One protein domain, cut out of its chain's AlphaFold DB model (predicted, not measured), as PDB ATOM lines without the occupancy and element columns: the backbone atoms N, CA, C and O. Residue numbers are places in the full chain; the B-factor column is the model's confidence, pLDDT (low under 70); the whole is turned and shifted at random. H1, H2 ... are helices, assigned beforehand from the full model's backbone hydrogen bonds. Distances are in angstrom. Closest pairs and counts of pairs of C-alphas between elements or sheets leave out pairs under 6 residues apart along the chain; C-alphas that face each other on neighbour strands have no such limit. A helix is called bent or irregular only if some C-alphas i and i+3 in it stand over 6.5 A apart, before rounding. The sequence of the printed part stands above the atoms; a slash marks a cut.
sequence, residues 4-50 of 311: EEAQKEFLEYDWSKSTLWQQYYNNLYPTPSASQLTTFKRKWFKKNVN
ATOM      1  N   GLU A   4      -6.026  26.627 -46.743       71.56
ATOM      2  CA  GLU A   4      -6.657  25.327 -46.996       71.56
ATOM      3  C   GLU A   4      -6.296  24.754 -48.378       71.56
ATOM      4  O   GLU A   4      -5.993  23.565 -48.500       71.56
ATOM      5  N   GLU A   5      -6.227  25.602 -49.410       76.38
ATOM      6  CA  GLU A   5      -5.778  25.215 -50.756       76.38
ATOM      7  C   GLU A   5      -4.302  24.796 -50.759       76.38
ATOM      8  O   GLU A   5      -3.942  23.777 -51.348       76.38
ATOM      9  N   ALA A   6      -3.448  25.532 -50.036       73.50
ATOM     10  CA  ALA A   6      -2.025  25.210 -49.906       73.50
ATOM     11  C   ALA A   6      -1.790  23.879 -49.161       73.50
ATOM     12  O   ALA A   6      -0.830  23.156 -49.441       73.50
ATOM     13  N   GLN A   7      -2.669  23.528 -48.218       78.19
ATOM     14  CA  GLN A   7      -2.602  22.251 -47.511       78.19
ATOM     15  C   GLN A   7      -3.016  21.073 -48.398       78.19
ATOM     16  O   GLN A   7      -2.391  20.012 -48.319       78.19
ATOM     17  N   LYS A   8      -4.033  21.254 -49.246       79.94
ATOM     18  CA  LYS A   8      -4.451  20.241 -50.220       79.94
ATOM     19  C   LYS A   8      -3.342  19.961 -51.235       79.94
ATOM     20  O   LYS A   8      -2.986  18.807 -51.456       79.94
ATOM     21  N   GLU A   9      -2.703  21.014 -51.735       80.44
ATOM     22  CA  GLU A   9      -1.577  20.913 -52.668       80.44
ATOM     23  C   GLU A   9      -0.364  20.187 -52.055       80.44
ATOM     24  O   GLU A   9       0.283  19.375 -52.711       80.44
ATOM     25  N   PHE A  10      -0.082  20.407 -50.766       85.06
ATOM     26  CA  PHE A  10       0.976  19.683 -50.051       85.06
ATOM     27  C   PHE A  10       0.711  18.168 -49.956       85.06
ATOM     28  O   PHE A  10       1.657  17.376 -50.010       85.06
ATOM     29  N   LEU A  11      -0.552  17.764 -49.776       82.75
ATOM     30  CA  LEU A  11      -0.947  16.354 -49.676       82.75
ATOM     31  C   LEU A  11      -0.916  15.649 -51.037       82.75
ATOM     32  O   LEU A  11      -0.535  14.484 -51.103       82.75
ATOM     33  N   GLU A  12      -1.278  16.362 -52.100       86.00
ATOM     34  CA  GLU A  12      -1.308  15.849 -53.475       86.00
ATOM     35  C   GLU A  12       0.069  15.904 -54.167       86.00
ATOM     36  O   GLU A  12       0.255  15.311 -55.231       86.00
ATOM     37  N   TYR A  13       1.061  16.572 -53.565       86.25
ATOM     38  CA  TYR A  13       2.398  16.700 -54.142       86.25
ATOM     39  C   TYR A  13       3.125  15.353 -54.255       86.25
ATOM     40  O   TYR A  13       3.381  14.664 -53.261       86.25
ATOM     41  N   ASP A  14       3.557  15.009 -55.470       85.31
ATOM     42  CA  ASP A  14       4.305  13.783 -55.736       85.31
ATOM     43  C   ASP A  14       5.792  13.935 -55.372       85.31
ATOM     44  O   ASP A  14       6.664  14.250 -56.188       85.31
ATOM     45  N   TRP A  15       6.091  13.675 -54.100       85.25
ATOM     46  CA  TRP A  15       7.442  13.706 -53.535       85.25
ATOM     47  C   TRP A  15       8.432  12.770 -54.234       85.25
ATOM     48  O   TRP A  15       9.637  13.010 -54.167       85.25
ATOM     49  N   SER A  16       7.952  11.693 -54.863       81.56
ATOM     50  CA  SER A  16       8.816  10.687 -55.485       81.56
ATOM     51  C   SER A  16       9.401  11.164 -56.812       81.56
ATOM     52  O   SER A  16      10.526  10.801 -57.145       81.56
ATOM     53  N   LYS A  17       8.685  12.037 -57.530       82.62
ATOM     54  CA  LYS A  17       9.095  12.559 -58.842       82.62
ATOM     55  C   LYS A  17       9.915  13.846 -58.764       82.62
ATOM     56  O   LYS A  17      10.508  14.263 -59.756       82.62
ATOM     57  N   SER A  18       9.966  14.485 -57.596       86.75
ATOM     58  CA  SER A  18      10.671  15.752 -57.414       86.75
ATOM     59  C   SER A  18      12.175  15.541 -57.215       86.75
ATOM     60  O   SER A  18      12.642  15.211 -56.124       86.75
ATOM     61  N   THR A  19      12.951  15.775 -58.274       84.06
ATOM     62  CA  THR A  19      14.423  15.686 -58.262       84.06
ATOM     63  C   THR A  19      15.057  16.671 -57.275       84.06
ATOM     64  O   THR A  19      15.997  16.319 -56.563       84.06
ATOM     65  N   LEU A  20      14.499  17.880 -57.157       84.19
ATOM     66  CA  LEU A  20      14.962  18.913 -56.224       84.19
ATOM     67  C   LEU A  20      14.719  18.529 -54.758       84.19
ATOM     68  O   LEU A  20      15.562  18.789 -53.896       84.19
ATOM     69  N   TRP A  21      13.587  17.881 -54.464       86.69
ATOM     70  CA  TRP A  21      13.329  17.341 -53.131       86.69
ATOM     71  C   TRP A  21      14.295  16.201 -52.797       86.69
ATOM     72  O   TRP A  21      14.850  16.185 -51.701       86.69
ATOM     73  N   GLN A  22      14.538  15.277 -53.731       85.62
ATOM     74  CA  GLN A  22      15.475  14.169 -53.522       85.62
ATOM     75  C   GLN A  22      16.901  14.670 -53.248       85.62
ATOM     76  O   GLN A  22      17.551  14.195 -52.319       85.62
ATOM     77  N   GLN A  23      17.370  15.678 -53.991       85.38
ATOM     78  CA  GLN A  23      18.666  16.318 -53.744       85.38
ATOM     79  C   GLN A  23      18.728  16.982 -52.364       85.38
ATOM     80  O   GLN A  23      19.706  16.810 -51.639       85.38
ATOM     81  N   TYR A  24      17.680  17.714 -51.973       85.94
ATOM     82  CA  TYR A  24      17.601  18.314 -50.643       85.94
ATOM     83  C   TYR A  24      17.617  17.249 -49.541       85.94
ATOM     84  O   TYR A  24      18.379  17.376 -48.588       85.94
ATOM     85  N   TYR A  25      16.827  16.184 -49.694       84.94
ATOM     86  CA  TYR A  25      16.732  15.083 -48.737       84.94
ATOM     87  C   TYR A  25      18.066  14.348 -48.553       84.94
ATOM     88  O   TYR A  25      18.472  14.114 -47.417       84.94
ATOM     89  N   ASN A  26      18.780  14.061 -49.645       84.31
ATOM     90  CA  ASN A  26      20.082  13.387 -49.602       84.31
ATOM     91  C   ASN A  26      21.170  14.224 -48.906       84.31
ATOM     92  O   ASN A  26      22.126  13.665 -48.377       84.31
ATOM     93  N   ASN A  27      21.006  15.550 -48.870       84.19
ATOM     94  CA  ASN A  27      21.922  16.480 -48.209       84.19
ATOM     95  C   ASN A  27      21.548  16.777 -46.742       84.19
ATOM     96  O   ASN A  27      22.255  17.533 -46.071       84.19
ATOM     97  N   LEU A  28      20.453  16.211 -46.216       83.06
ATOM     98  CA  LEU A  28      20.092  16.354 -44.804       83.06
ATOM     99  C   LEU A  28      20.942  15.416 -43.939       83.06
ATOM    100  O   LEU A  28      20.798  14.194 -44.009       83.06
ATOM    101  N   TYR A  29      21.789  15.992 -43.080       64.69
ATOM    102  CA  TYR A  29      22.551  15.243 -42.082       64.69
ATOM    103  C   TYR A  29      22.251  15.733 -40.654       64.69
ATOM    104  O   TYR A  29      22.335  16.938 -40.398       64.69
ATOM    105  N   PRO A  30      21.941  14.831 -39.700       75.81
ATOM    106  CA  PRO A  30      21.778  13.379 -39.858       75.81
ATOM    107  C   PRO A  30      20.493  12.999 -40.618       75.81
ATOM    108  O   PRO A  30      19.578  13.815 -40.739       75.81
ATOM    109  N   THR A  31      20.409  11.752 -41.098       79.56
ATOM    110  CA  THR A  31      19.213  11.226 -41.780       79.56
ATOM    111  C   THR A  31      17.978  11.381 -40.880       79.56
ATOM    112  O   THR A  31      17.982  10.867 -39.757       79.56
ATOM    113  N   PRO A  32      16.925  12.092 -41.325       78.69
ATOM    114  CA  PRO A  32      15.796  12.428 -40.464       78.69
ATOM    115  C   PRO A  32      14.925  11.201 -40.162       78.69
ATOM    116  O   PRO A  32      14.704  10.353 -41.028       78.69
ATOM    117  N   SER A  33      14.375  11.132 -38.946       77.25
ATOM    118  CA  SER A  33      13.368  10.123 -38.579       77.25
ATOM    119  C   SER A  33      12.033  10.365 -39.306       77.25
ATOM    120  O   SER A  33      11.771  11.463 -39.800       77.25
ATOM    121  N   ALA A  34      11.136   9.370 -39.335       72.62
ATOM    122  CA  ALA A  34       9.829   9.492 -39.996       72.62
ATOM    123  C   ALA A  34       8.987  10.680 -39.478       72.62
ATOM    124  O   ALA A  34       8.319  11.353 -40.262       72.62
ATOM    125  N   SER A  35       9.080  10.993 -38.180       73.81
ATOM    126  CA  SER A  35       8.413  12.153 -37.569       73.81
ATOM    127  C   SER A  35       9.043  13.493 -37.968       73.81
ATOM    128  O   SER A  35       8.354  14.505 -38.063       73.81
ATOM    129  N   GLN A  36      10.346  13.517 -38.250       76.12
ATOM    130  CA  GLN A  36      11.058  14.713 -38.697       76.12
ATOM    131  C   GLN A  36      10.889  14.951 -40.203       76.12
ATOM    132  O   GLN A  36      10.864  16.099 -40.651       76.12
ATOM    133  N   LEU A  37      10.723  13.882 -40.987       82.62
ATOM    134  CA  LEU A  37      10.582  13.935 -42.441       82.62
ATOM    135  C   LEU A  37       9.408  14.815 -42.882       82.62
ATOM    136  O   LEU A  37       9.549  15.614 -43.806       82.62
ATOM    137  N   THR A  38       8.266  14.713 -42.203       81.62
ATOM    138  CA  THR A  38       7.079  15.540 -42.476       81.62
ATOM    139  C   THR A  38       7.361  17.024 -42.243       81.62
ATOM    140  O   THR A  38       6.972  17.864 -43.055       81.62
ATOM    141  N   THR A  39       8.118  17.351 -41.193       84.12
ATOM    142  CA  THR A  39       8.552  18.723 -40.891       84.12
ATOM    143  C   THR A  39       9.470  19.272 -41.983       84.12
ATOM    144  O   THR A  39       9.300  20.408 -42.430       84.12
ATOM    145  N   PHE A  40      10.426  18.468 -42.452       84.25
ATOM    146  CA  PHE A  40      11.335  18.869 -43.528       84.25
ATOM    147  C   PHE A  40      10.618  19.027 -44.871       84.25
ATOM    148  O   PHE A  40      10.863  20.018 -45.557       84.25
ATOM    149  N   LYS A  41       9.687  18.124 -45.202       86.94
ATOM    150  CA  LYS A  41       8.822  18.239 -46.382       86.94
ATOM    151  C   LYS A  41       8.031  19.544 -46.365       86.94
ATOM    152  O   LYS A  41       8.079  20.287 -47.336       86.94
ATOM    153  N   ARG A  42       7.379  19.886 -45.247       83.19
ATOM    154  CA  ARG A  42       6.611  21.142 -45.118       83.19
ATOM    155  C   ARG A  42       7.489  22.384 -45.260       83.19
ATOM    156  O   ARG A  42       7.130  23.303 -45.987       83.19
ATOM    157  N   LYS A  43       8.659  22.408 -44.610       84.38
ATOM    158  CA  LYS A  43       9.616  23.525 -44.731       84.38
ATOM    159  C   LYS A  43      10.114  23.698 -46.166       84.38
ATOM    160  O   LYS A  43      10.214  24.824 -46.643       84.38
ATOM    161  N   TRP A  44      10.408  22.592 -46.844       87.50
ATOM    162  CA  TRP A  44      10.861  22.610 -48.229       87.50
ATOM    163  C   TRP A  44       9.742  23.030 -49.188       87.50
ATOM    164  O   TRP A  44       9.973  23.900 -50.022       87.50
ATOM    165  N   PHE A  45       8.529  22.489 -49.030       85.69
ATOM    166  CA  PHE A  45       7.361  22.856 -49.837       85.69
ATOM    167  C   PHE A  45       7.041  24.337 -49.707       85.69
ATOM    168  O   PHE A  45       6.842  25.018 -50.706       85.69
ATOM    169  N   LYS A  46       7.083  24.861 -48.476       84.50
ATOM    170  CA  LYS A  46       6.865  26.283 -48.235       84.50
ATOM    171  C   LYS A  46       7.884  27.153 -48.964       84.50
ATOM    172  O   LYS A  46       7.542  28.180 -49.532       84.50
ATOM    173  N   LYS A  47       9.154  26.750 -48.922       83.12
ATOM    174  CA  LYS A  47      10.247  27.530 -49.501       83.12
ATOM    175  C   LYS A  47      10.274  27.474 -51.032       83.12
ATOM    176  O   LYS A  47      10.678  28.454 -51.642       83.12
ATOM    177  N   ASN A  48       9.894  26.343 -51.630       82.25
ATOM    178  CA  ASN A  48      10.154  26.076 -53.050       82.25
ATOM    179  C   ASN A  48       8.897  25.906 -53.914       82.25
ATOM    180  O   ASN A  48       9.020  25.956 -55.133       82.25
ATOM    181  N   VAL A  49       7.721  25.686 -53.320       82.81
ATOM    182  CA  VAL A  49       6.470  25.445 -54.060       82.81
ATOM    183  C   VAL A  49       5.409  26.469 -53.675       82.81
ATOM    184  O   VAL A  49       4.976  27.235 -54.527       82.81
ATOM    185  N   ASN A  50       5.030  26.541 -52.394       78.94
ATOM    186  CA  ASN A  50       3.941  27.412 -51.958       78.94
ATOM    187  C   ASN A  50       4.229  28.106 -50.611       78.94
ATOM    188  O   ASN A  50       4.086  27.485 -49.551       78.94
TER     189      ASN A  50
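What this domain is: This is residues 4 to 50 of the 311 residues of an uncharacterized protein of Cryptosporidium parvum (strain Iowa II) (UniProt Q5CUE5). Three helices make a small open cluster: H3, the longest, lies in the middle, with H1 towards one end of the whole and H2 nearer the other, and no two helices clearly touch. H1 and H2 come nearest to H3 at neighbouring residues, Phe 45 and Trp 44, while the link of residues 27 to 33 makes a loop at the end of the long axis away from H1. The printed part has 47 residues with three named helices, in the order H1, H2, H3 along the chain, and no named strand; the class is all helix, with 32 of the 47 residues in the helices. The whole is compact by its radius of gyration of the C-alphas, 10.7 A, and its C-alphas span 32 by 22 by 17 A along the three main axes.

How they stand to each other: H1, residues 4 to 12, is close to but not clearly touching H3, residues 34 to 48; the closest C-alphas are those of Phe 10 and Phe 45, 7.1 A apart. These two helices stand at a steep tilt of 62 degrees and run opposite ways, with their centres 13.2 A apart. H2, residues 19 to 26, is apart from H1, although it is the next helix along the chain. H2 is close to but not clearly touching H3, with the C-alphas of Trp 21 and Trp 44 the closest, 7.6 A apart. The lines of H2 and H3 stand at a steep tilt of 43 degrees, the helices run opposite ways, and their centres are 11.5 A apart. In H1 and H2 every O i to N i+4 pair is within hydrogen-bond range, and in H3 9 of 11 are.

Where its parts are: H1 begins at C-alpha 4, at (-6.657, 25.327, -46.996), and runs 12.7 A to C-alpha 12. H2 begins at C-alpha 19, at (14.423, 15.686, -58.262), and measures 10.6 A to C-alpha 26. H3 runs 21.1 A from Ala 34 to Asn 48, whose C-alpha is at (10.154, 26.076, -53.050). It is neither bent nor irregular, but only just: C-alphas 35 and 38 are 6.1 A apart.

The domain as a whole: The two C-alphas farthest apart are those of Glu 5 and Pro 30, at 31.9 A, while those of the first and last printed residues, Glu 4 and Asn 50, are 11.9 A apart. The printed part has no cut. The link from H1 to H2, 6 residues, and the link from H2 to H3, 7 residues, are both short. The mean pLDDT of the printed part is 81.7, and one printed residue, Tyr 29, is under 70.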